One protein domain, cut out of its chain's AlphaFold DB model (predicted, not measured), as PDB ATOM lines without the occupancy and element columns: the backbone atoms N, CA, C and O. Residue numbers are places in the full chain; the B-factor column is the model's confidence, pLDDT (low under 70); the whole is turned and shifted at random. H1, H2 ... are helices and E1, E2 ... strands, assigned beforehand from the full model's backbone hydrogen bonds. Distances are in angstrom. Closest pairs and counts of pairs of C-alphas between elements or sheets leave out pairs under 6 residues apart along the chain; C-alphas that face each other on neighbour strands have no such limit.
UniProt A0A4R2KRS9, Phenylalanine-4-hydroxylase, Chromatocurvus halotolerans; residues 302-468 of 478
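What this domain is: This is residues 302 to 468 of the 478 residues of the protein "Phenylalanine-4-hydroxylase" of Chromatocurvus halotolerans (UniProt A0A4R2KRS9). Two strongly twisted sheets of five strands each stand face to face as a sandwich with their strands crossed, the strands of one at 65 degrees to those of the other; H1 packs on the side of the first sheet, E4 E3 E2 E1 E10, that is turned away from the second. The small helix H2 lies at the far end of the long axis, beyond the second sheet, E5 E6 E7 E8 E9, and is not on it. The printed part has 167 residues, with two named helices and ten named strands in the order H1 E1 E2 E3 E4 H2 E5 E6 E7 E8 E9 E10, and the class is mostly strand. The first sheet has the order E4 - E3 - E2 - E1 - E10, all antiparallel; the second is branched at E7, its neighbour pairs antiparallel too. The whole is compact and rounded, with a radius of gyration of the C-alphas of 14.5 A and spans of 42 by 35 by 32 A.

Where its parts are: Find C-alpha 302 at (-34.778, -37.372, 7.269); from there H1 runs 15.8 A, over residues 302 to 312. Read on to E1, residues 315 to 320, 16.7 A, then E2, residues 324 to 335, 19.1 A, which bends by 117 degrees at residue 329. E3, residues 341 to 354, spans 19.3 A and bends by 127 degrees at residue 348; E4 is residues 372 to 374. H2, residues 390 to 395, begins at C-alpha 390, (-61.496, -28.380, 10.514). E5 is residues 403 to 407, 13.2 A. E6, residues 413 to 424, spans 24.8 A and bends by 100 degrees at residue 417; E7, residues 427 to 439, spans 25.1 A and bends by 108 degrees at residue 435. E8 is residues 445 to 447 and E9 residues 454 to 457. E10, residues 462 to 467, ends at C-alpha 467, (-32.513, -32.842, -6.684).

How they stand to each other: Start with H1, which is on the first sheet; its closest C-alphas to E2 are those of Ile 310 and Phe 330, 4.9 A, and to E10 those of Gly 302 and Val 462, 5.1 A. E1, E2, E3 and E4 form a meander, each strand the antiparallel neighbour of the one before: look for N 318 and O 326, 2.9 A, N 327 and O 351, 2.8 A, and N 373 and O 344, 3.0 A, within hydrogen-bond range. E10 is an edge strand beside E1, with N 317 and O 466 at 2.8 A. E5, E6, E7 and E8 form the second meander, with N 404 and O 416 at 2.8 A, N 422 and O 430 at 2.8 A, and N 446 and O 438 at 2.8 A. E6 lies on one side of E7; E8, beside residues 437 to 439, and E9, beside residues 430 to 433, lie on the other side, and N 431 and O 456 are 2.9 A apart. Between the sheets, the closest C-alphas of E4 and E9 are those of Gly 373 and Met 456, 5.6 A. H2 is only just not on the branched sheet, with 4 pairs of C-alphas within 10 A. In H1 and H2 every O i to N i+4 pair is within hydrogen-bond range.

The domain as a whole: The two C-alphas farthest apart are those of Ala 312 and Ala 395, 42.8 A. The printed part has no cut. The links E3 to E4, with 17 residues, and E4 to H2, with 15, are long; in the first, residues 357 to 358 pair antiparallel with residues 353 to 354 of E3. The mean pLDDT of the printed part is 96.6, and no printed residue is under 70.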
ATOM      1  N   GLY A 302     -35.359 -37.760   5.979       97.69
ATOM      2  CA  GLY A 302     -34.778 -37.372   7.269       97.69
ATOM      3  C   GLY A 302     -33.648 -36.332   7.201       97.69
ATOM      4  O   GLY A 302     -33.336 -35.778   6.145       97.69
ATOM      5  N   ALA A 303     -33.028 -36.065   8.354       98.06
ATOM      6  CA  ALA A 303     -32.054 -34.986   8.526       98.06
ATOM      7  C   ALA A 303     -30.783 -35.164   7.688       98.06
ATOM      8  O   ALA A 303     -30.292 -34.197   7.112       98.06
ATOM      9  N   ALA A 304     -30.272 -36.393   7.551       97.81
ATOM     10  CA  ALA A 304     -29.097 -36.664   6.719       97.81
ATOM     11  C   ALA A 304     -29.307 -36.249   5.252       97.81
ATOM     12  O   ALA A 304     -28.420 -35.654   4.647       97.81
ATOM     13  N   SER A 305     -30.498 -36.504   4.707       98.50
ATOM     14  CA  SER A 305     -30.838 -36.139   3.329       98.50
ATOM     15  C   SER A 305     -31.017 -34.626   3.160       98.50
ATOM     16  O   SER A 305     -30.646 -34.072   2.129       98.50
ATOM     17  N   VAL A 306     -31.531 -33.933   4.184       98.62
ATOM     18  CA  VAL A 306     -31.619 -32.461   4.191       98.62
ATOM     19  C   VAL A 306     -30.229 -31.827   4.296       98.62
ATOM     20  O   VAL A 306     -29.950 -30.890   3.555       98.62
ATOM     21  N   ARG A 307     -29.326 -32.360   5.134       98.06
ATOM     22  CA  ARG A 307     -27.917 -31.914   5.202       98.06
ATOM     23  C   ARG A 307     -27.238 -32.011   3.851       98.06
ATOM     24  O   ARG A 307     -26.637 -31.042   3.408       98.06
ATOM     25  N   GLN A 308     -27.420 -33.134   3.168       97.94
ATOM     26  CA  GLN A 308     -26.881 -33.334   1.831       97.94
ATOM     27  C   GLN A 308     -27.416 -32.299   0.823       97.94
ATOM     28  O   GLN A 308     -26.651 -31.806  -0.000       97.94
ATOM     29  N   ALA A 309     -28.697 -31.918   0.901       98.31
ATOM     30  CA  ALA A 309     -29.258 -30.850   0.065       98.31
ATOM     31  C   ALA A 309     -28.705 -29.454   0.415       98.31
ATOM     32  O   ALA A 309     -28.475 -28.648  -0.486       98.31
ATOM     33  N   ILE A 310     -28.462 -29.169   1.700       98.31
ATOM     34  CA  ILE A 310     -27.815 -27.923   2.149       98.31
ATOM     35  C   ILE A 310     -26.374 -27.855   1.622       98.31
ATOM     36  O   ILE A 310     -25.976 -26.849   1.040       98.31
ATOM     37  N   GLU A 311     -25.607 -28.937   1.784       97.19
ATOM     38  CA  GLU A 311     -24.221 -29.059   1.315       97.19
ATOM     39  C   GLU A 311     -24.116 -28.975  -0.212       97.19
ATOM     40  O   GLU A 311     -23.165 -28.395  -0.734       97.19
ATOM     41  N   ALA A 312     -25.103 -29.512  -0.936       96.69
ATOM     42  CA  ALA A 312     -25.149 -29.439  -2.390       96.69
ATOM     43  C   ALA A 312     -25.235 -27.994  -2.906       96.69
ATOM     44  O   ALA A 312     -24.683 -27.692  -3.965       96.69
ATOM     45  N   GLY A 313     -25.916 -27.103  -2.174       96.19
ATOM     46  CA  GLY A 313     -26.039 -25.682  -2.520       96.19
ATOM     47  C   GLY A 313     -26.904 -25.390  -3.752       96.19
ATOM     48  O   GLY A 313     -26.967 -24.243  -4.200       96.19
ATOM     49  N   THR A 314     -27.593 -26.397  -4.285       96.06
ATOM     50  CA  THR A 314     -28.450 -26.333  -5.475       96.06
ATOM     51  C   THR A 314     -29.931 -26.375  -5.085       96.06
ATOM     52  O   THR A 314     -30.288 -26.552  -3.917       96.06
ATOM     53  N   VAL A 315     -30.827 -26.170  -6.055       97.44
ATOM     54  CA  VAL A 315     -32.269 -26.325  -5.814       97.44
ATOM     55  C   VAL A 315     -32.600 -27.808  -5.653       97.44
ATOM     56  O   VAL A 315     -32.330 -28.615  -6.542       97.44
ATOM     57  N   CYS A 316     -33.202 -28.141  -4.515       98.44
ATOM     58  CA  CYS A 316     -33.698 -29.473  -4.190       98.44
ATOM     59  C   CYS A 316     -35.164 -29.388  -3.751       98.44
ATOM     60  O   CYS A 316     -35.682 -28.304  -3.465       98.44
ATOM     61  N   THR A 317     -35.803 -30.544  -3.607       98.69
ATOM     62  CA  THR A 317     -37.141 -30.683  -3.041       98.69
ATOM     63  C   THR A 317     -37.120 -31.608  -1.831       98.69
ATOM     64  O   THR A 317     -36.648 -32.740  -1.923       98.69
ATOM     65  N   ALA A 318     -37.696 -31.162  -0.713       98.69
ATOM     66  CA  ALA A 318     -38.029 -32.015   0.425       98.69
ATOM     67  C   ALA A 318     -39.523 -32.357   0.403       98.69
ATOM     68  O   ALA A 318     -40.357 -31.471   0.238       98.69
ATOM     69  N   GLU A 319     -39.862 -33.628   0.587       98.69
ATOM     70  CA  GLU A 319     -41.235 -34.117   0.704       98.69
ATOM     71  C   GLU A 319     -41.531 -34.500   2.153       98.69
ATOM     72  O   GLU A 319     -40.729 -35.170   2.812       98.69
ATOM     73  N   LEU A 320     -42.686 -34.063   2.644       98.25
ATOM     74  CA  LEU A 320     -43.208 -34.413   3.956       98.25
ATOM     75  C   LEU A 320     -44.159 -35.612   3.861       98.25
ATOM     76  O   LEU A 320     -44.713 -35.918   2.809       98.25
ATOM     77  N   ASP A 321     -44.423 -36.264   4.987       96.75
ATOM     78  CA  ASP A 321     -45.388 -37.367   5.091       96.75
ATOM     79  C   ASP A 321     -46.845 -36.986   4.765       96.75
ATOM     80  O   ASP A 321     -47.653 -37.854   4.433       96.75
ATOM     81  N   SER A 322     -47.177 -35.695   4.787       96.06
ATOM     82  CA  SER A 322     -48.438 -35.152   4.265       96.06
ATOM     83  C   SER A 322     -48.528 -35.150   2.727       96.06
ATOM     84  O   SER A 322     -49.605 -34.914   2.168       96.06
ATOM     85  N   GLY A 323     -47.410 -35.400   2.036       96.62
ATOM     86  CA  GLY A 323     -47.235 -35.266   0.587       96.62
ATOM     87  C   GLY A 323     -46.887 -33.845   0.131       96.62
ATOM     88  O   GLY A 323     -46.749 -33.614  -1.071       96.62
ATOM     89  N   VAL A 324     -46.782 -32.884   1.060       98.25
ATOM     90  CA  VAL A 324     -46.326 -31.519   0.758       98.25
ATOM     91  C   VAL A 324     -44.860 -31.558   0.356       98.25
ATOM     92  O   VAL A 324     -44.046 -32.206   1.009       98.25
ATOM     93  N   GLN A 325     -44.531 -30.847  -0.711       98.62
ATOM     94  CA  GLN A 325     -43.202 -30.766  -1.289       98.62
ATOM     95  C   GLN A 325     -42.725 -29.317  -1.266       98.62
ATOM     96  O   GLN A 325     -43.433 -28.420  -1.714       98.62
ATOM     97  N   ILE A 326     -41.523 -29.091  -0.749       98.56
ATOM     98  CA  ILE A 326     -40.899 -27.775  -0.635       98.56
ATOM     99  C   ILE A 326     -39.691 -27.770  -1.552       98.56
ATOM    100  O   ILE A 326     -38.719 -28.468  -1.275       98.56
ATOM    101  N   SER A 327     -39.763 -26.998  -2.632       98.69
ATOM    102  CA  SER A 327     -38.666 -26.830  -3.584       98.69
ATOM    103  C   SER A 327     -37.956 -25.505  -3.345       98.69
ATOM    104  O   SER A 327     -38.604 -24.467  -3.207       98.69
ATOM    105  N   GLY A 328     -36.630 -25.530  -3.310       98.25
ATOM    106  CA  GLY A 328     -35.790 -24.349  -3.138       98.25
ATOM    107  C   GLY A 328     -34.358 -24.731  -2.772       98.25
ATOM    108  O   GLY A 328     -34.033 -25.906  -2.603       98.25
ATOM    109  N   ARG A 329     -33.480 -23.735  -2.637       98.31
ATOM    110  CA  ARG A 329     -32.125 -23.973  -2.123       98.31
ATOM    111  C   ARG A 329     -32.162 -24.016  -0.599       98.31
ATOM    112  O   ARG A 329     -32.379 -22.978   0.028       98.31
ATOM    113  N   PHE A 330     -31.958 -25.190  -0.012       98.62
ATOM    114  CA  PHE A 330     -31.910 -25.366   1.442       98.62
ATOM    115  C   PHE A 330     -30.662 -24.693   2.017       98.62
ATOM    116  O   PHE A 330     -29.575 -24.819   1.462       98.62
ATOM    117  N   VAL A 331     -30.824 -23.947   3.110       98.25
ATOM    118  CA  VAL A 331     -29.728 -23.186   3.739       98.25
ATOM    119  C   VAL A 331     -29.577 -23.448   5.229       98.25
ATOM    120  O   VAL A 331     -28.508 -23.190   5.772       98.25
ATOM    121  N   ASP A 332     -30.628 -23.926   5.891       97.38
ATOM    122  CA  ASP A 332     -30.597 -24.243   7.316       97.38
ATOM    123  C   ASP A 332     -31.667 -25.290   7.648       97.38
ATOM    124  O   ASP A 332     -32.671 -25.439   6.940       97.38
ATOM    125  N   MET A 333     -31.455 -26.005   8.748       97.38
ATOM    126  CA  MET A 333     -32.464 -26.850   9.371       97.38
ATOM    127  C   MET A 333     -32.253 -26.885  10.883       97.38
ATOM    128  O   MET A 333     -31.132 -26.783  11.375       97.38
ATOM    129  N   ILE A 334     -33.332 -27.110  11.625       97.31
ATOM    130  CA  ILE A 334     -33.261 -27.379  13.065       97.31
ATOM    131  C   ILE A 334     -33.620 -28.840  13.273       97.31
ATOM    132  O   ILE A 334     -34.597 -29.312  12.693       97.31
ATOM    133  N   CYS A 335     -32.847 -29.545  14.097       96.31
ATOM    134  CA  CYS A 335     -33.130 -30.922  14.489       96.31
ATOM    135  C   CYS A 335     -33.356 -31.034  15.997       96.31
ATOM    136  O   CYS A 335     -32.838 -30.225  16.769       96.31
ATOM    137  N   ASP A 336     -34.125 -32.041  16.403       90.31
ATOM    138  CA  ASP A 336     -34.252 -32.419  17.808       90.31
ATOM    139  C   ASP A 336     -33.039 -33.245  18.289       90.31
ATOM    140  O   ASP A 336     -32.096 -33.521  17.543       90.31
ATOM    141  N   ALA A 337     -33.058 -33.661  19.558       87.81
ATOM    142  CA  ALA A 337     -31.962 -34.408  20.180       87.81
ATOM    143  C   ALA A 337     -31.696 -35.802  19.568       87.81
ATOM    144  O   ALA A 337     -30.684 -36.417  19.901       87.81
ATOM    145  N   VAL A 338     -32.586 -36.316  18.712       90.94
ATOM    146  CA  VAL A 338     -32.457 -37.627  18.055       90.94
ATOM    147  C   VAL A 338     -32.370 -37.513  16.524       90.94
ATOM    148  O   VAL A 338     -32.579 -38.503  15.827       90.94
ATOM    149  N   ASP A 339     -32.005 -36.335  16.006       93.00
ATOM    150  CA  ASP A 339     -31.800 -36.034  14.577       93.00
ATOM    151  C   ASP A 339     -33.093 -36.069  13.726       93.00
ATOM    152  O   ASP A 339     -33.048 -36.305  12.516       93.00
ATOM    153  N   ASN A 340     -34.266 -35.805  14.326       94.19
ATOM    154  CA  ASN A 340     -35.472 -35.516  13.543       94.19
ATOM    155  C   ASN A 340     -35.507 -34.046  13.129       94.19
ATOM    156  O   ASN A 340     -35.369 -33.143  13.959       94.19
ATOM    157  N   VAL A 341     -35.802 -33.805  11.853       97.44
ATOM    158  CA  VAL A 341     -36.000 -32.456  11.315       97.44
ATOM    159  C   VAL A 341     -37.215 -31.809  11.973       97.44
ATOM    160  O   VAL A 341     -38.331 -32.307  11.854       97.44
ATOM    161  N   SER A 342     -36.973 -30.684  12.634       96.94
ATOM    162  CA  SER A 342     -37.957 -29.866  13.343       96.94
ATOM    163  C   SER A 342     -38.296 -28.568  12.608       96.94
ATOM    164  O   SER A 342     -39.381 -28.023  12.788       96.94
ATOM    165  N   TYR A 343     -37.383 -28.061  11.779       98.06
ATOM    166  CA  TYR A 343     -37.602 -26.885  10.936       98.06
ATOM    167  C   TYR A 343     -36.775 -26.994   9.658       98.06
ATOM    168  O   TYR A 343     -35.626 -27.435   9.710       98.06
ATOM    169  N   LEU A 344     -37.339 -26.555   8.537       98.06
ATOM    170  CA  LEU A 344     -36.661 -26.435   7.247       98.06
ATOM    171  C   LEU A 344     -36.581 -24.967   6.841       98.06
ATOM    172  O   LEU A 344     -37.560 -24.241   7.009       98.06
ATOM    173  N   GLN A 345     -35.460 -24.555   6.252       98.00
ATOM    174  CA  GLN A 345     -35.309 -23.224   5.671       98.00
ATOM    175  C   GLN A 345     -34.672 -23.297   4.284       98.00
ATOM    176  O   GLN A 345     -33.563 -23.812   4.112       98.00
ATOM    177  N   THR A 346     -35.340 -22.695   3.304       98.44
ATOM    178  CA  THR A 346     -34.771 -22.410   1.985       98.44
ATOM    179  C   THR A 346     -34.485 -20.917   1.814       98.44
ATOM    180  O   THR A 346     -34.925 -20.088   2.615       98.44
ATOM    181  N   ARG A 347     -33.702 -20.564   0.790       97.69
ATOM    182  CA  ARG A 347     -33.405 -19.177   0.411       97.69
ATOM    183  C   ARG A 347     -33.539 -18.975  -1.094       97.69
ATOM    184  O   ARG A 347     -33.067 -19.809  -1.869       97.69
ATOM    185  N   GLY A 348     -34.030 -17.800  -1.474       97.06
ATOM    186  CA  GLY A 348     -34.301 -17.440  -2.863       97.06
ATOM    187  C   GLY A 348     -35.610 -18.063  -3.354       97.06
ATOM    188  O   GLY A 348     -36.364 -18.594  -2.538       97.06
ATOM    189  N   PRO A 349     -35.879 -18.031  -4.668       97.62
ATOM    190  CA  PRO A 349     -37.141 -18.500  -5.223       97.62
ATOM    191  C   PRO A 349     -37.481 -19.926  -4.779       97.62
ATOM    192  O   PRO A 349     -36.668 -20.845  -4.920       97.62
ATOM    193  N   GLY A 350     -38.680 -20.097  -4.229       97.69
ATOM    194  CA  GLY A 350     -39.188 -21.370  -3.735       97.69
ATOM    195  C   GLY A 350     -40.565 -21.712  -4.292       97.69
ATOM    196  O   GLY A 350     -41.271 -20.864  -4.824       97.69
ATOM    197  N   GLN A 351     -40.952 -22.975  -4.150       98.12
ATOM    198  CA  GLN A 351     -42.266 -23.471  -4.543       98.12
ATOM    199  C   GLN A 351     -42.778 -24.466  -3.505       98.12
ATOM    200  O   GLN A 351     -42.036 -25.354  -3.075       98.12
ATOM    201  N   ILE A 352     -44.056 -24.350  -3.145       98.50
ATOM    202  CA  ILE A 352     -44.769 -25.372  -2.380       98.50
ATOM    203  C   ILE A 352     -45.669 -26.138  -3.344       98.50
ATOM    204  O   ILE A 352     -46.525 -25.562  -4.013       98.50
ATOM    205  N   ALA A 353     -45.476 -27.446  -3.405       98.31
ATOM    206  CA  ALA A 353     -46.191 -28.355  -4.280       98.31
ATOM    207  C   ALA A 353     -46.829 -29.492  -3.478       98.31
ATOM    208  O   ALA A 353     -46.526 -29.713  -2.303       98.31
ATOM    209  N   TRP A 354     -47.715 -30.236  -4.121       97.56
ATOM    210  CA  TRP A 354     -48.270 -31.466  -3.587       97.56
ATOM    211  C   TRP A 354     -48.380 -32.493  -4.708       97.56
ATOM    212  O   TRP A 354     -48.997 -32.232  -5.740       97.56
ATOM    213  N   ARG A 355     -47.745 -33.654  -4.517       92.31
ATOM    214  CA  ARG A 355     -47.668 -34.740  -5.516       92.31
ATOM    215  C   ARG A 355     -47.169 -34.294  -6.904       92.31
ATOM    216  O   ARG A 355     -47.662 -34.769  -7.923       92.31
ATOM    217  N   GLY A 356     -46.164 -33.420  -6.942       94.88
ATOM    218  CA  GLY A 356     -45.508 -32.972  -8.175       94.88
ATOM    219  C   GLY A 356     -46.225 -31.841  -8.912       94.88
ATOM    220  O   GLY A 356     -45.886 -31.562 -10.056       94.88
ATOM    221  N   SER A 357     -47.215 -31.201  -8.287       96.25
ATOM    222  CA  SER A 357     -47.892 -30.027  -8.845       96.25
ATOM    223  C   SER A 357     -47.876 -28.877  -7.854       96.25
ATOM    224  O   SER A 357     -48.147 -29.076  -6.668       96.25
ATOM    225  N   GLU A 358     -47.553 -27.678  -8.332       97.31
ATOM    226  CA  GLU A 358     -47.565 -26.465  -7.520       97.31
ATOM    227  C   GLU A 358     -48.936 -26.256  -6.857       97.31
ATOM    228  O   GLU A 358     -49.989 -26.382  -7.491       97.31
ATOM    229  N   LEU A 359     -48.938 -25.914  -5.566       97.19
ATOM    230  CA  LEU A 359     -50.151 -25.452  -4.901       97.19
ATOM    231  C   LEU A 359     -50.487 -24.058  -5.426       97.19
ATOM    232  O   LEU A 359     -49.647 -23.164  -5.383       97.19
ATOM    233  N   TYR A 360     -51.721 -23.865  -5.894       95.06
ATOM    234  CA  TYR A 360     -52.149 -22.619  -6.533       95.06
ATOM    235  C   TYR A 360     -51.736 -21.374  -5.729       95.06
ATOM    236  O   TYR A 360     -52.154 -21.199  -4.584       95.06
ATOM    237  N   GLY A 361     -50.927 -20.510  -6.350       95.12
ATOM    238  CA  GLY A 361     -50.450 -19.268  -5.740       95.12
ATOM    239  C   GLY A 361     -49.278 -19.430  -4.767       95.12
ATOM    240  O   GLY A 361     -48.958 -18.469  -4.075       95.12
ATOM    241  N   HIS A 362     -48.631 -20.598  -4.706       97.31
ATOM    242  CA  HIS A 362     -47.454 -20.866  -3.869       97.31
ATOM    243  C   HIS A 362     -46.198 -21.207  -4.689       97.31
ATOM    244  O   HIS A 362     -45.366 -22.011  -4.259       97.31
ATOM    245  N   GLY A 363     -46.056 -20.576  -5.853       97.12
ATOM    246  CA  GLY A 363     -44.845 -20.601  -6.669       97.12
ATOM    247  C   GLY A 363     -43.802 -19.553  -6.282       97.12
ATOM    248  O   GLY A 363     -43.891 -18.888  -5.245       97.12
ATOM    249  N   THR A 364     -42.828 -19.371  -7.170       96.44
ATOM    250  CA  THR A 364     -41.664 -18.487  -6.979       96.44
ATOM    251  C   THR A 364     -42.025 -17.012  -6.823       96.44
ATOM    252  O   THR A 364     -41.319 -16.286  -6.128       96.44
ATOM    253  N   GLU A 365     -43.143 -16.569  -7.403       95.75
ATOM    254  CA  GLU A 365     -43.666 -15.207  -7.223       95.75
ATOM    255  C   GLU A 365     -44.157 -14.953  -5.791       95.75
ATOM    256  O   GLU A 365     -44.013 -13.848  -5.269       95.75
ATOM    257  N   ARG A 366     -44.726 -15.978  -5.142       95.69
ATOM    258  CA  ARG A 366     -45.196 -15.908  -3.752       95.69
ATOM    259  C   ARG A 366     -44.051 -16.063  -2.761       95.69
ATOM    260  O   ARG A 366     -44.068 -15.406  -1.725       95.69
ATOM    261  N   HIS A 367     -43.070 -16.904  -3.090       97.00
ATOM    262  CA  HIS A 367     -41.930 -17.228  -2.229       97.00
ATOM    263  C   HIS A 367     -40.588 -16.813  -2.855       97.00
ATOM    264  O   HIS A 367     -39.737 -17.675  -3.087       97.00
ATOM    265  N   PRO A 368     -40.351 -15.517  -3.137       96.69
ATOM    266  CA  PRO A 368     -39.124 -15.071  -3.801       96.69
ATOM    267  C   PRO A 368     -37.879 -15.163  -2.902       96.69
ATOM    268  O   PRO A 368     -36.764 -15.287  -3.403       96.69
ATOM    269  N   GLU A 369     -38.066 -15.113  -1.580       96.00
ATOM    270  CA  GLU A 369     -36.985 -15.099  -0.581       96.00
ATOM    271  C   GLU A 369     -36.722 -16.473   0.057       96.00
ATOM    272  O   GLU A 369     -35.692 -16.674   0.708       96.00
ATOM    273  N   GLY A 370     -37.614 -17.438  -0.163       96.44
ATOM    274  CA  GLY A 370     -37.528 -18.796   0.364       96.44
ATOM    275  C   GLY A 370     -38.731 -19.174   1.217       96.44
ATOM    276  O   GLY A 370     -39.663 -18.399   1.413       96.44
ATOM    277  N   ILE A 371     -38.704 -20.406   1.713       97.81
ATOM    278  CA  ILE A 371     -39.771 -21.031   2.490       97.81
ATOM    279  C   ILE A 371     -39.151 -21.533   3.791       97.81
ATOM    280  O   ILE A 371     -38.141 -22.241   3.780       97.81
ATOM    281  N   GLY A 372     -39.759 -21.147   4.908       97.19
ATOM    282  CA  GLY A 372     -39.373 -21.567   6.249       97.19
ATOM    283  C   GLY A 372     -40.555 -22.212   6.956       97.19
ATOM    284  O   GLY A 372     -41.643 -21.636   6.971       97.19
ATOM    285  N   GLY A 373     -40.380 -23.401   7.526       97.00
ATOM    286  CA  GLY A 373     -41.509 -24.170   8.040       97.00
ATOM    287  C   GLY A 373     -41.153 -25.160   9.143       97.00
ATOM    288  O   GLY A 373     -40.168 -25.888   8.988       97.00
ATOM    289  N   PRO A 374     -41.946 -25.237  10.230       97.69
ATOM    290  CA  PRO A 374     -41.800 -26.299  11.211       97.69
ATOM    291  C   PRO A 374     -42.203 -27.652  10.618       97.69
ATOM    292  O   PRO A 374     -43.075 -27.752   9.754       97.69
ATOM    293  N   VAL A 375     -41.578 -28.706  11.127       97.75
ATOM    294  CA  VAL A 375     -41.878 -30.103  10.819       97.75
ATOM    295  C   VAL A 375     -42.019 -30.834  12.149       97.75
ATOM    296  O   VAL A 375     -41.178 -30.689  13.032       97.75
ATOM    297  N   GLY A 376     -43.094 -31.597  12.321       96.31
ATOM    298  CA  GLY A 376     -43.310 -32.376  13.537       96.31
ATOM    299  C   GLY A 376     -44.728 -32.303  14.082       96.31
ATOM    300  O   GLY A 376     -45.657 -31.797  13.450       96.31
ATOM    301  N   TYR A 377     -44.888 -32.851  15.283       96.12
ATOM    302  CA  TYR A 377     -46.154 -32.861  16.006       96.12
ATOM    303  C   TYR A 377     -46.301 -31.614  16.872       96.12
ATOM    304  O   TYR A 377     -45.332 -31.133  17.467       96.12
ATOM    305  N   LEU A 378     -47.541 -31.144  16.988       96.19
ATOM    306  CA  LEU A 378     -47.905 -30.188  18.020       96.19
ATOM    307  C   LEU A 378     -47.919 -30.869  19.387       96.19
ATOM    308  O   LEU A 378     -48.247 -32.051  19.518       96.19
ATOM    309  N   LYS A 379     -47.583 -30.097  20.410       92.75
ATOM    310  CA  LYS A 379     -47.780 -30.466  21.802       92.75
ATOM    311  C   LYS A 379     -49.266 -30.735  22.038       92.75
ATOM    312  O   LYS A 379     -50.115 -30.030  21.509       92.75
ATOM    313  N   ASP A 380     -49.559 -31.791  22.790       88.88
ATOM    314  CA  ASP A 380     -50.915 -32.265  23.107       88.88
ATOM    315  C   ASP A 380     -51.722 -32.848  21.925       88.88
ATOM    316  O   ASP A 380     -52.878 -33.242  22.096       88.88
ATOM    317  N   PHE A 381     -51.118 -32.997  20.739       93.81
ATOM    318  CA  PHE A 381     -51.735 -33.663  19.588       93.81
ATOM    319  C   PHE A 381     -51.213 -35.100  19.453       93.81
ATOM    320  O   PHE A 381     -50.021 -35.368  19.576       93.81
ATOM    321  N   SER A 382     -52.112 -36.048  19.172       90.69
ATOM    322  CA  SER A 382     -51.786 -37.477  19.029       90.69
ATOM    323  C   SER A 382     -51.532 -37.913  17.583       90.69
ATOM    324  O   SER A 382     -51.093 -39.038  17.347       90.69
ATOM    325  N   ARG A 383     -51.827 -37.046  16.606       93.88
ATOM    326  CA  ARG A 383     -51.627 -37.278  15.166       93.88
ATOM    327  C   ARG A 383     -50.975 -36.054  14.520       93.88
ATOM    328  O   ARG A 383     -50.904 -34.988  15.131       93.88
ATOM    329  N   CYS A 384     -50.516 -36.195  13.278       94.25
ATOM    330  CA  CYS A 384     -50.013 -35.062  12.507       94.25
ATOM    331  C   CYS A 384     -51.134 -34.031  12.326       94.25
ATOM    332  O   CYS A 384     -52.275 -34.409  12.056       94.25
ATOM    333  N   LEU A 385     -50.808 -32.735  12.390       95.94
ATOM    334  CA  LEU A 385     -51.765 -31.659  12.110       95.94
ATOM    335  C   LEU A 385     -52.438 -31.835  10.737       95.94
ATOM    336  O   LEU A 385     -53.586 -31.434  10.564       95.94
ATOM    337  N   SER A 386     -51.772 -32.497   9.781       96.69
ATOM    338  CA  SER A 386     -52.348 -32.807   8.470       96.69
ATOM    339  C   SER A 386     -53.616 -33.666   8.550       96.69
ATOM    340  O   SER A 386     -54.498 -33.486   7.717       96.69
ATOM    341  N   ASP A 387     -53.779 -34.520   9.563       96.50
ATOM    342  CA  ASP A 387     -54.883 -35.488   9.636       96.50
ATOM    343  C   ASP A 387     -56.130 -34.970  10.386       96.50
ATOM    344  O   ASP A 387     -57.180 -35.612  10.354       96.50
ATOM    345  N   TYR A 388     -56.054 -33.817  11.059       96.44
ATOM    346  CA  TYR A 388     -57.164 -33.267  11.856       96.44
ATOM    347  C   TYR A 388     -58.167 -32.525  10.986       96.44
ATOM    348  O   TYR A 388     -57.770 -31.603  10.281       96.44
ATOM    349  N   SER A 389     -59.457 -32.856  11.032       95.81
ATOM    350  CA  SER A 389     -60.557 -32.111  10.389       95.81
ATOM    351  C   SER A 389     -60.672 -30.671  10.897       95.81
ATOM    352  O   SER A 389     -60.190 -30.337  11.974       95.81
ATOM    353  N   VAL A 390     -61.319 -29.792  10.125       93.62
ATOM    354  CA  VAL A 390     -61.496 -28.380  10.514       93.62
ATOM    355  C   VAL A 390     -62.274 -28.260  11.827       93.62
ATOM    356  O   VAL A 390     -61.993 -27.370  12.623       93.62
ATOM    357  N   ASP A 391     -63.220 -29.161  12.089       94.94
ATOM    358  CA  ASP A 391     -63.988 -29.142  13.334       94.94
ATOM    359  C   ASP A 391     -63.178 -29.663  14.527       94.94
ATOM    360  O   ASP A 391     -63.261 -29.078  15.606       94.94
ATOM    361  N   GLU A 392     -62.323 -30.675  14.336       95.81
ATOM    362  CA  GLU A 392     -61.353 -31.067  15.367       95.81
ATOM    363  C   GLU A 392     -60.361 -29.927  15.657       95.81
ATOM    364  O   GLU A 392     -60.092 -29.647  16.819       95.81
ATOM    365  N   LEU A 393     -59.876 -29.207  14.635       95.69
ATOM    366  CA  LEU A 393     -59.016 -28.031  14.833       95.69
ATOM    367  C   LEU A 393     -59.713 -26.952  15.679       95.69
ATOM    368  O   LEU A 393     -59.125 -26.448  16.634       95.69
ATOM    369  N   LYS A 394     -60.991 -26.655  15.408       94.94
ATOM    370  CA  LYS A 394     -61.779 -25.716  16.230       94.94
ATOM    371  C   LYS A 394     -61.958 -26.194  17.670       94.94
ATOM    372  O   LYS A 394     -62.072 -25.353  18.560       94.94
ATOM    373  N   ALA A 395     -62.032 -27.505  17.905       95.00
ATOM    374  CA  ALA A 395     -62.103 -28.072  19.252       95.00
ATOM    375  C   ALA A 395     -60.786 -27.894  20.030       95.00
ATOM    376  O   ALA A 395     -60.804 -27.910  21.257       95.00
ATOM    377  N   HIS A 396     -59.677 -27.661  19.321       94.12
ATOM    378  CA  HIS A 396     -58.365 -27.304  19.865       94.12
ATOM    379  C   HIS A 396     -58.067 -25.792  19.782       94.12
ATOM    380  O   HIS A 396     -56.906 -25.399  19.757       94.12
ATOM    381  N   ASP A 397     -59.096 -24.942  19.690       94.94
ATOM    382  CA  ASP A 397     -58.967 -23.476  19.597       94.94
ATOM    383  C   ASP A 397     -58.164 -22.958  18.386       94.94
ATOM    384  O   ASP A 397     -57.727 -21.810  18.345       94.94
ATOM    385  N   ILE A 398     -58.043 -23.770  17.334       96.88
ATOM    386  CA  ILE A 398     -57.459 -23.369  16.052       96.88
ATOM    387  C   ILE A 398     -58.604 -22.915  15.135       96.88
ATOM    388  O   ILE A 398     -59.260 -23.733  14.481       96.88
ATOM    389  N   ARG A 399     -58.885 -21.604  15.106       97.31
ATOM    390  CA  ARG A 399     -60.014 -21.018  14.357       97.31
ATOM    391  C   ARG A 399     -59.570 -19.960  13.351       97.31
ATOM    392  O   ARG A 399     -58.668 -19.170  13.604       97.31
ATOM    393  N   LEU A 400     -60.248 -19.936  12.202       97.06
ATOM    394  CA  LEU A 400     -60.061 -18.899  11.187       97.06
ATOM    395  C   LEU A 400     -60.466 -17.525  11.741       97.06
ATOM    396  O   LEU A 400     -61.522 -17.386  12.352       97.06
ATOM    397  N   GLY A 401     -59.652 -16.510  11.465       97.38
ATOM    398  CA  GLY A 401     -59.849 -15.126  11.891       97.38
ATOM    399  C   GLY A 401     -59.381 -14.820  13.315       97.38
ATOM    400  O   GLY A 401     -59.369 -13.649  13.690       97.38
ATOM    401  N   GLU A 402     -58.969 -15.828  14.084       97.88
ATOM    402  CA  GLU A 402     -58.504 -15.681  15.466       97.88
ATOM    403  C   GLU A 402     -56.976 -15.766  15.553       97.88
ATOM    404  O   GLU A 402     -56.308 -16.296  14.660       97.88
ATOM    405  N   ARG A 403     -56.414 -15.233  16.646       98.19
ATOM    406  CA  ARG A 403     -55.006 -15.462  16.975       98.19
ATOM    407  C   ARG A 403     -54.855 -16.881  17.506       98.19
ATOM    408  O   ARG A 403     -55.455 -17.226  18.517       98.19
ATOM    409  N   VAL A 404     -54.029 -17.664  16.830       98.06
ATOM    410  CA  VAL A 404     -53.736 -19.058  17.144       98.06
ATOM    411  C   VAL A 404     -52.257 -19.175  17.485       98.06
ATOM    412  O   VAL A 404     -51.415 -18.624  16.774       98.06
ATOM    413  N   THR A 405     -51.957 -19.924  18.545       97.88
ATOM    414  CA  THR A 405     -50.596 -20.299  18.935       97.88
ATOM    415  C   THR A 405     -50.448 -21.809  18.815       97.88
ATOM    416  O   THR A 405     -51.171 -22.560  19.466       97.88
ATOM    417  N   LEU A 406     -49.517 -22.251  17.976       97.94
ATOM    418  CA  LEU A 406     -49.176 -23.648  17.758       97.94
ATOM    419  C   LEU A 406     -47.803 -23.925  18.375       97.94
ATOM    420  O   LEU A 406     -46.789 -23.430  17.884       97.94
ATOM    421  N   GLU A 407     -47.776 -24.713  19.447       97.38
ATOM    422  CA  GLU A 407     -46.543 -25.162  20.101       97.38
ATOM    423  C   GLU A 407     -46.161 -26.546  19.564       97.38
ATOM    424  O   GLU A 407     -46.922 -27.500  19.714       97.38
ATOM    425  N   PHE A 408     -44.992 -26.684  18.943       96.81
ATOM    426  CA  PHE A 408     -44.459 -27.968  18.485       96.81
ATOM    427  C   PHE A 408     -43.691 -28.675  19.606       96.81
ATOM    428  O   PHE A 408     -43.056 -28.030  20.441       96.81
ATOM    429  N   LEU A 409     -43.675 -30.013  19.598       94.62
ATOM    430  CA  LEU A 409     -42.877 -30.810  20.546       94.62
ATOM    431  C   LEU A 409     -41.374 -30.506  20.470       94.62
ATOM    432  O   LEU A 409     -40.664 -30.662  21.458       94.62
ATOM    433  N   SER A 410     -40.900 -30.043  19.311       93.62
ATOM    434  CA  SER A 410     -39.527 -29.581  19.097       93.62
ATOM    435  C   SER A 410     -39.193 -28.274  19.822       93.62
ATOM    436  O   SER A 410     -38.030 -27.880  19.865       93.62
ATOM    437  N   GLY A 411     -40.199 -27.586  20.372       94.19
ATOM    438  CA  GLY A 411     -40.038 -26.287  21.013       94.19
ATOM    439  C   GLY A 411     -40.209 -25.088  20.077       94.19
ATOM    440  O   GLY A 411     -40.039 -23.947  20.501       94.19
ATOM    441  N   ILE A 412     -40.555 -25.318  18.809       97.25
ATOM    442  CA  ILE A 412     -40.910 -24.236  17.886       97.25
ATOM    443  C   ILE A 412     -42.328 -23.763  18.190       97.25
ATOM    444  O   ILE A 412     -43.238 -24.574  18.345       97.25
ATOM    445  N   THR A 413     -42.528 -22.453  18.244       98.06
ATOM    446  CA  THR A 413     -43.837 -21.835  18.457       98.06
ATOM    447  C   THR A 413     -44.198 -20.974  17.258       98.06
ATOM    448  O   THR A 413     -43.421 -20.105  16.872       98.06
ATOM    449  N   VAL A 414     -45.381 -21.197  16.686       98.38
ATOM    450  CA  VAL A 414     -45.969 -20.375  15.618       98.38
ATOM    451  C   VAL A 414     -47.166 -19.640  16.201       98.38
ATOM    452  O   VAL A 414     -48.123 -20.278  16.624       98.38
ATOM    453  N   SER A 415     -47.140 -18.310  16.237       98.25
ATOM    454  CA  SER A 415     -48.254 -17.504  16.753       98.25
ATOM    455  C   SER A 415     -48.628 -16.406  15.769       98.25
ATOM    456  O   SER A 415     -47.816 -15.524  15.496       98.25
ATOM    457  N   GLY A 416     -49.875 -16.400  15.305       98.31
ATOM    458  CA  GLY A 416     -50.384 -15.409  14.356       98.31
ATOM    459  C   GLY A 416     -51.896 -15.483  14.189       98.31
ATOM    460  O   GLY A 416     -52.566 -16.289  14.832       98.31
ATOM    461  N   ILE A 417     -52.455 -14.640  13.327       98.50
ATOM    462  CA  ILE A 417     -53.883 -14.649  12.990       98.50
ATOM    463  C   ILE A 417     -54.106 -15.637  11.849       98.50
ATOM    464  O   ILE A 417     -53.699 -15.373  10.719       98.50
ATOM    465  N   LEU A 418     -54.771 -16.761  12.120       98.56
ATOM    466  CA  LEU A 418     -55.000 -17.798  11.113       98.56
ATOM    467  C   LEU A 418     -56.018 -17.311  10.073       98.56
ATOM    468  O   LEU A 418     -57.184 -17.083  10.389       98.56
ATOM    469  N   ARG A 419     -55.607 -17.167   8.815       97.94
ATOM    470  CA  ARG A 419     -56.457 -16.663   7.725       97.94
ATOM    471  C   ARG A 419     -57.058 -17.747   6.864       97.94
ATOM    472  O   ARG A 419     -58.199 -17.608   6.429       97.94
ATOM    473  N   HIS A 420     -56.305 -18.807   6.613       97.44
ATOM    474  CA  HIS A 420     -56.715 -19.827   5.667       97.44
ATOM    475  C   HIS A 420     -56.092 -21.180   6.008       97.44
ATOM    476  O   HIS A 420     -54.976 -21.250   6.521       97.44
ATOM    477  N   ILE A 421     -56.830 -22.253   5.721       97.56
ATOM    478  CA  ILE A 421     -56.374 -23.637   5.849       97.56
ATOM    479  C   ILE A 421     -56.589 -24.295   4.489       97.56
ATOM    480  O   ILE A 421     -57.725 -24.578   4.103       97.56
ATOM    481  N   LEU A 422     -55.503 -24.554   3.770       97.12
ATOM    482  CA  LEU A 422     -55.553 -25.265   2.502       97.12
ATOM    483  C   LEU A 422     -55.634 -26.771   2.763       97.12
ATOM    484  O   LEU A 422     -54.725 -27.364   3.357       97.12
ATOM    485  N   ARG A 423     -56.722 -27.395   2.296       96.06
ATOM    486  CA  ARG A 423     -56.931 -28.844   2.376       96.06
ATOM    487  C   ARG A 423     -57.132 -29.484   1.018       96.06
ATOM    488  O   ARG A 423     -57.898 -28.984   0.202       96.06
ATOM    489  N   MET A 424     -56.541 -30.662   0.850       94.94
ATOM    490  CA  MET A 424     -56.784 -31.559  -0.281       94.94
ATOM    491  C   MET A 424     -56.865 -32.994   0.235       94.94
ATOM    492  O   MET A 424     -56.147 -33.350   1.165       94.94
ATOM    493  N   GLU A 425     -57.770 -33.806  -0.321       93.50
ATOM    494  CA  GLU A 425     -57.969 -35.213   0.085       93.50
ATOM    495  C   GLU A 425     -58.024 -35.414   1.616       93.50
ATOM    496  O   GLU A 425     -57.375 -36.290   2.180       93.50
ATOM    497  N   HIS A 426     -58.790 -34.563   2.305       92.94
ATOM    498  CA  HIS A 426     -58.949 -34.559   3.767       92.94
ATOM    499  C   HIS A 426     -57.690 -34.229   4.585       92.94
ATOM    500  O   HIS A 426     -57.781 -34.208   5.812       92.94
ATOM    501  N   ARG A 427     -56.569 -33.861   3.958       95.81
ATOM    502  CA  ARG A 427     -55.335 -33.451   4.642       95.81
ATOM    503  C   ARG A 427     -55.181 -31.936   4.691       95.81
ATOM    504  O   ARG A 427     -55.437 -31.277   3.688       95.81
ATOM    505  N   ASN A 428     -54.746 -31.381   5.823       97.38
ATOM    506  CA  ASN A 428     -54.231 -30.007   5.877       97.38
ATOM    507  C   ASN A 428     -52.821 -29.989   5.295       97.38
ATOM    508  O   ASN A 428     -51.954 -30.714   5.783       97.38
ATOM    509  N   LEU A 429     -52.609 -29.174   4.268       97.69
ATOM    510  CA  LEU A 429     -51.319 -29.053   3.592       97.69
ATOM    511  C   LEU A 429     -50.587 -27.777   4.005       97.69
ATOM    512  O   LEU A 429     -49.366 -27.778   4.152       97.69
ATOM    513  N   LEU A 430     -51.342 -26.695   4.198       97.50
ATOM    514  CA  LEU A 430     -50.793 -25.370   4.444       97.50
ATOM    515  C   LEU A 430     -51.761 -24.538   5.288       97.50
ATOM    516  O   LEU A 430     -52.967 -24.534   5.033       97.50
ATOM    517  N   LEU A 431     -51.240 -23.841   6.296       98.25
ATOM    518  CA  LEU A 431     -51.979 -22.862   7.094       98.25
ATOM    519  C   LEU A 431     -51.363 -21.479   6.878       98.25
ATOM    520  O   LEU A 431     -50.158 -21.312   7.027       98.25
ATOM    521  N   GLN A 432     -52.192 -20.492   6.548       98.06
ATOM    522  CA  GLN A 432     -51.742 -19.124   6.280       98.06
ATOM    523  C   GLN A 432     -52.032 -18.231   7.475       98.06
ATOM    524  O   GLN A 432     -53.178 -18.174   7.930       98.06
ATOM    525  N   PHE A 433     -51.024 -17.506   7.943       98.62
ATOM    526  CA  PHE A 433     -51.129 -16.605   9.081       98.62
ATOM    527  C   PHE A 433     -50.754 -15.173   8.700       98.62
ATOM    528  O   PHE A 433     -49.737 -14.946   8.052       98.62
ATOM    529  N   ASP A 434     -51.531 -14.206   9.179       98.06
ATOM    530  CA  ASP A 434     -51.124 -12.800   9.229       98.06
ATOM    531  C   ASP A 434     -50.535 -12.477  10.602       98.06
ATOM    532  O   ASP A 434     -50.851 -13.148  11.587       98.06
ATOM    533  N   ASP A 435     -49.735 -11.410  10.688       97.62
ATOM    534  CA  ASP A 435     -49.136 -10.942  11.948       97.62
ATOM    535  C   ASP A 435     -48.489 -12.093  12.746       97.62
ATOM    536  O   ASP A 435     -48.745 -12.309  13.938       97.62
ATOM    537  N   CYS A 436     -47.737 -12.914  12.010       98.12
ATOM    538  CA  CYS A 436     -47.218 -14.184  12.480       98.12
ATOM    539  C   CYS A 436     -45.782 -14.040  12.959       98.12
ATOM    540  O   CYS A 436     -44.946 -13.461  12.270       98.12
ATOM    541  N   ARG A 437     -45.486 -14.632  14.111       98.00
ATOM    542  CA  ARG A 437     -44.136 -14.768  14.640       98.00
ATOM    543  C   ARG A 437     -43.828 -16.239  14.870       98.00
ATOM    544  O   ARG A 437     -44.656 -16.958  15.432       98.00
ATOM    545  N   VAL A 438     -42.643 -16.664  14.442       98.25
ATOM    546  CA  VAL A 438     -42.147 -18.026  14.662       98.25
ATOM    547  C   VAL A 438     -40.848 -17.962  15.446       98.25
ATOM    548  O   VAL A 438     -39.915 -17.272  15.035       98.25
ATOM    549  N   THR A 439     -40.784 -18.670  16.570       97.88
ATOM    550  CA  THR A 439     -39.619 -18.682  17.467       97.88
ATOM    551  C   THR A 439     -39.292 -20.084  17.959       97.88
ATOM    552  O   THR A 439     -40.139 -20.977  17.941       97.88
ATOM    553  N   THR A 440     -38.063 -20.280  18.415       96.06
ATOM    554  CA  THR A 440     -37.616 -21.461  19.168       96.06
ATOM    555  C   THR A 440     -37.724 -21.226  20.686       96.06
ATOM    556  O   THR A 440     -38.073 -20.128  21.123       96.06
ATOM    557  N   LEU A 441     -37.398 -22.240  21.503       90.69
ATOM    558  CA  LEU A 441     -37.381 -22.139  22.977       90.69
ATOM    559  C   LEU A 441     -36.321 -21.176  23.529       90.69
ATOM    560  O   LEU A 441     -36.488 -20.658  24.627       90.69
ATOM    561  N   ASP A 442     -35.226 -20.970  22.799       91.25
ATOM    562  CA  ASP A 442     -34.139 -20.041  23.131       91.25
ATOM    563  C   ASP A 442     -34.359 -18.637  22.536       91.25
ATOM    564  O   ASP A 442     -33.409 -17.876  22.371       91.25
ATOM    565  N   ASP A 443     -35.607 -18.298  22.195       90.94
ATOM    566  CA  ASP A 443     -36.023 -17.009  21.629       90.94
ATOM    567  C   ASP A 443     -35.368 -16.651  20.278       90.94
ATOM    568  O   ASP A 443     -35.442 -15.502  19.825       90.94
ATOM    569  N   ARG A 444     -34.774 -17.626  19.568       95.38
ATOM    570  CA  ARG A 444     -34.328 -17.420  18.183       95.38
ATOM    571  C   ARG A 444     -35.554 -17.228  17.302       95.38
ATOM    572  O   ARG A 444     -36.439 -18.079  17.225       95.38
ATOM    573  N   VAL A 445     -35.579 -16.107  16.596       96.56
ATOM    574  CA  VAL A 445     -36.643 -15.772  15.652       96.56
ATOM    575  C   VAL A 445     -36.387 -16.449  14.309       96.56
ATOM    576  O   VAL A 445     -35.317 -16.294  13.719       96.56
ATOM    577  N   LEU A 446     -37.389 -17.180  13.825       96.56
ATOM    578  CA  LEU A 446     -37.396 -17.860  12.527       96.56
ATOM    579  C   LEU A 446     -38.288 -17.148  11.501       96.56
ATOM    580  O   LEU A 446     -38.045 -17.271  10.305       96.56
ATOM    581  N   PHE A 447     -39.293 -16.394  11.961       97.31
ATOM    582  CA  PHE A 447     -40.144 -15.549  11.122       97.31
ATOM    583  C   PHE A 447     -40.679 -14.356  11.921       97.31
ATOM    584  O   PHE A 447     -41.104 -14.538  13.067       97.31
ATOM    585  N   GLU A 448     -40.691 -13.160  11.322       96.06
ATOM    586  CA  GLU A 448     -41.273 -11.948  11.918       96.06
ATOM    587  C   GLU A 448     -42.515 -11.463  11.155       96.06
ATOM    588  O   GLU A 448     -42.527 -11.507   9.922       96.06
ATOM    589  N   PRO A 449     -43.500 -10.853  11.846       94.88
ATOM    590  CA  PRO A 449     -44.701 -10.299  11.220       94.88
ATOM    591  C   PRO A 449     -44.428  -9.314  10.079       94.88
ATOM    592  O   PRO A 449     -45.185  -9.234   9.113       94.88
ATOM    593  N   ALA A 450     -43.331  -8.558  10.182       94.88
ATOM    594  CA  ALA A 450     -42.939  -7.558   9.195       94.88
ATOM    595  C   ALA A 450     -42.541  -8.161   7.835       94.88
ATOM    596  O   ALA A 450     -42.460  -7.425   6.854       94.88
ATOM    597  N   TRP A 451     -42.290  -9.474   7.763       93.38
ATOM    598  CA  TRP A 451     -41.932 -10.172   6.523       93.38
ATOM    599  C   TRP A 451     -43.158 -10.553   5.686       93.38
ATOM    600  O   TRP A 451     -43.009 -11.007   4.554       93.38
ATOM    601  N   GLY A 452     -44.365 -10.309   6.206       94.00
ATOM    602  CA  GLY A 452     -45.621 -10.515   5.498       94.00
ATOM    603  C   GLY A 452     -46.382 -11.757   5.973       94.00
ATOM    604  O   GLY A 452     -46.175 -12.222   7.097       94.00
ATOM    605  N   PRO A 453     -47.318 -12.271   5.156       95.12
ATOM    606  CA  PRO A 453     -48.094 -13.451   5.510       95.12
ATOM    607  C   PRO A 453     -47.193 -14.687   5.585       95.12
ATOM    608  O   PRO A 453     -46.363 -14.922   4.708       95.12
ATOM    609  N   TYR A 454     -47.386 -15.493   6.623       98.12
ATOM    610  CA  TYR A 454     -46.645 -16.723   6.847       98.12
ATOM    611  C   TYR A 454     -47.418 -17.926   6.314       98.12
ATOM    612  O   TYR A 454     -48.527 -18.216   6.767       98.12
ATOM    613  N   ASP A 455     -46.819 -18.639   5.366       97.81
ATOM    614  CA  ASP A 455     -47.377 -19.847   4.766       97.81
ATOM    615  C   ASP A 455     -46.759 -21.087   5.441       97.81
ATOM    616  O   ASP A 455     -45.723 -21.605   5.024       97.81
ATOM    617  N   MET A 456     -47.389 -21.560   6.518       98.00
ATOM    618  CA  MET A 456     -46.905 -22.697   7.301       98.00
ATOM    619  C   MET A 456     -47.212 -24.018   6.589       98.00
ATOM    620  O   MET A 456     -48.369 -24.446   6.528       98.00
ATOM    621  N   ILE A 457     -46.173 -24.694   6.100       97.12
ATOM    622  CA  ILE A 457     -46.253 -26.082   5.619       97.12
ATOM    623  C   ILE A 457     -46.652 -27.033   6.752       97.12
ATOM    624  O   ILE A 457     -46.309 -26.816   7.915       97.12
ATOM    625  N   VAL A 458     -47.365 -28.107   6.418       97.62
ATOM    626  CA  VAL A 458     -47.836 -29.083   7.406       97.62
ATOM    627  C   VAL A 458     -47.272 -30.464   7.103       97.62
ATOM    628  O   VAL A 458     -47.526 -31.018   6.039       97.62
ATOM    629  N   GLY A 459     -46.567 -31.056   8.064       97.25
ATOM    630  CA  GLY A 459     -46.101 -32.442   8.026       97.25
ATOM    631  C   GLY A 459     -45.370 -32.812   9.315       97.25
ATOM    632  O   GLY A 459     -44.872 -31.934  10.019       97.25
ATOM    633  N   ALA A 460     -45.331 -34.099   9.650       96.56
ATOM    634  CA  ALA A 460     -44.673 -34.584  10.861       96.56
ATOM    635  C   ALA A 460     -43.224 -35.031  10.625       96.56
ATOM    636  O   ALA A 460     -42.441 -35.048  11.572       96.56
ATOM    637  N   ARG A 461     -42.847 -35.397   9.394       97.06
ATOM    638  CA  ARG A 461     -41.465 -35.787   9.059       97.06
ATOM    639  C   ARG A 461     -41.144 -35.611   7.580       97.06
ATOM    640  O   ARG A 461     -42.036 -35.688   6.740       97.06
ATOM    641  N   VAL A 462     -39.854 -35.479   7.275       98.38
ATOM    642  CA  VAL A 462     -39.310 -35.495   5.908       98.38
ATOM    643  C   VAL A 462     -39.160 -36.941   5.431       98.38
ATOM    644  O   VAL A 462     -38.344 -37.688   5.972       98.38
ATOM    645  N   THR A 463     -39.927 -37.344   4.421       98.19
ATOM    646  CA  THR A 463     -39.947 -38.714   3.881       98.19
ATOM    647  C   THR A 463     -39.027 -38.907   2.679       98.19
ATOM    648  O   THR A 463     -38.604 -40.027   2.419       98.19
ATOM    649  N   SER A 464     -38.690 -37.836   1.958       98.50
ATOM    650  CA  SER A 464     -37.812 -37.878   0.785       98.50
ATOM    651  C   SER A 464     -37.146 -36.519   0.575       98.50
ATOM    652  O   SER A 464     -37.775 -35.488   0.796       98.50
ATOM    653  N   VAL A 465     -35.902 -36.504   0.091       98.75
ATOM    654  CA  VAL A 465     -35.237 -35.293  -0.422       98.75
ATOM    655  C   VAL A 465     -34.584 -35.616  -1.760       98.75
ATOM    656  O   VAL A 465     -33.911 -36.633  -1.868       98.75
ATOM    657  N   PHE A 466     -34.796 -34.806  -2.790       98.44
ATOM    658  CA  PHE A 466     -34.293 -35.078  -4.139       98.44
ATOM    659  C   PHE A 466     -33.843 -33.808  -4.859       98.44
ATOM    660  O   PHE A 466     -34.265 -32.713  -4.499       98.44
ATOM    661  N   GLY A 467     -32.984 -33.960  -5.866       97.19
ATOM    662  CA  GLY A 467     -32.513 -32.842  -6.684       97.19
ATOM    663  C   GLY A 467     -33.603 -32.273  -7.598       97.19
ATOM    664  O   GLY A 467     -34.462 -33.005  -8.090       97.19
ATOM    665  N   GLY A 468     -33.549 -30.967  -7.856       95.94
ATOM    666  CA  GLY A 468     -34.484 -30.279  -8.742       95.94
ATOM    667  C   GLY A 468     -35.740 -29.760  -8.040       95.94
ATOM    668  O   GLY A 468     -35.757 -29.570  -6.826       95.94
TER     669      GLY A 468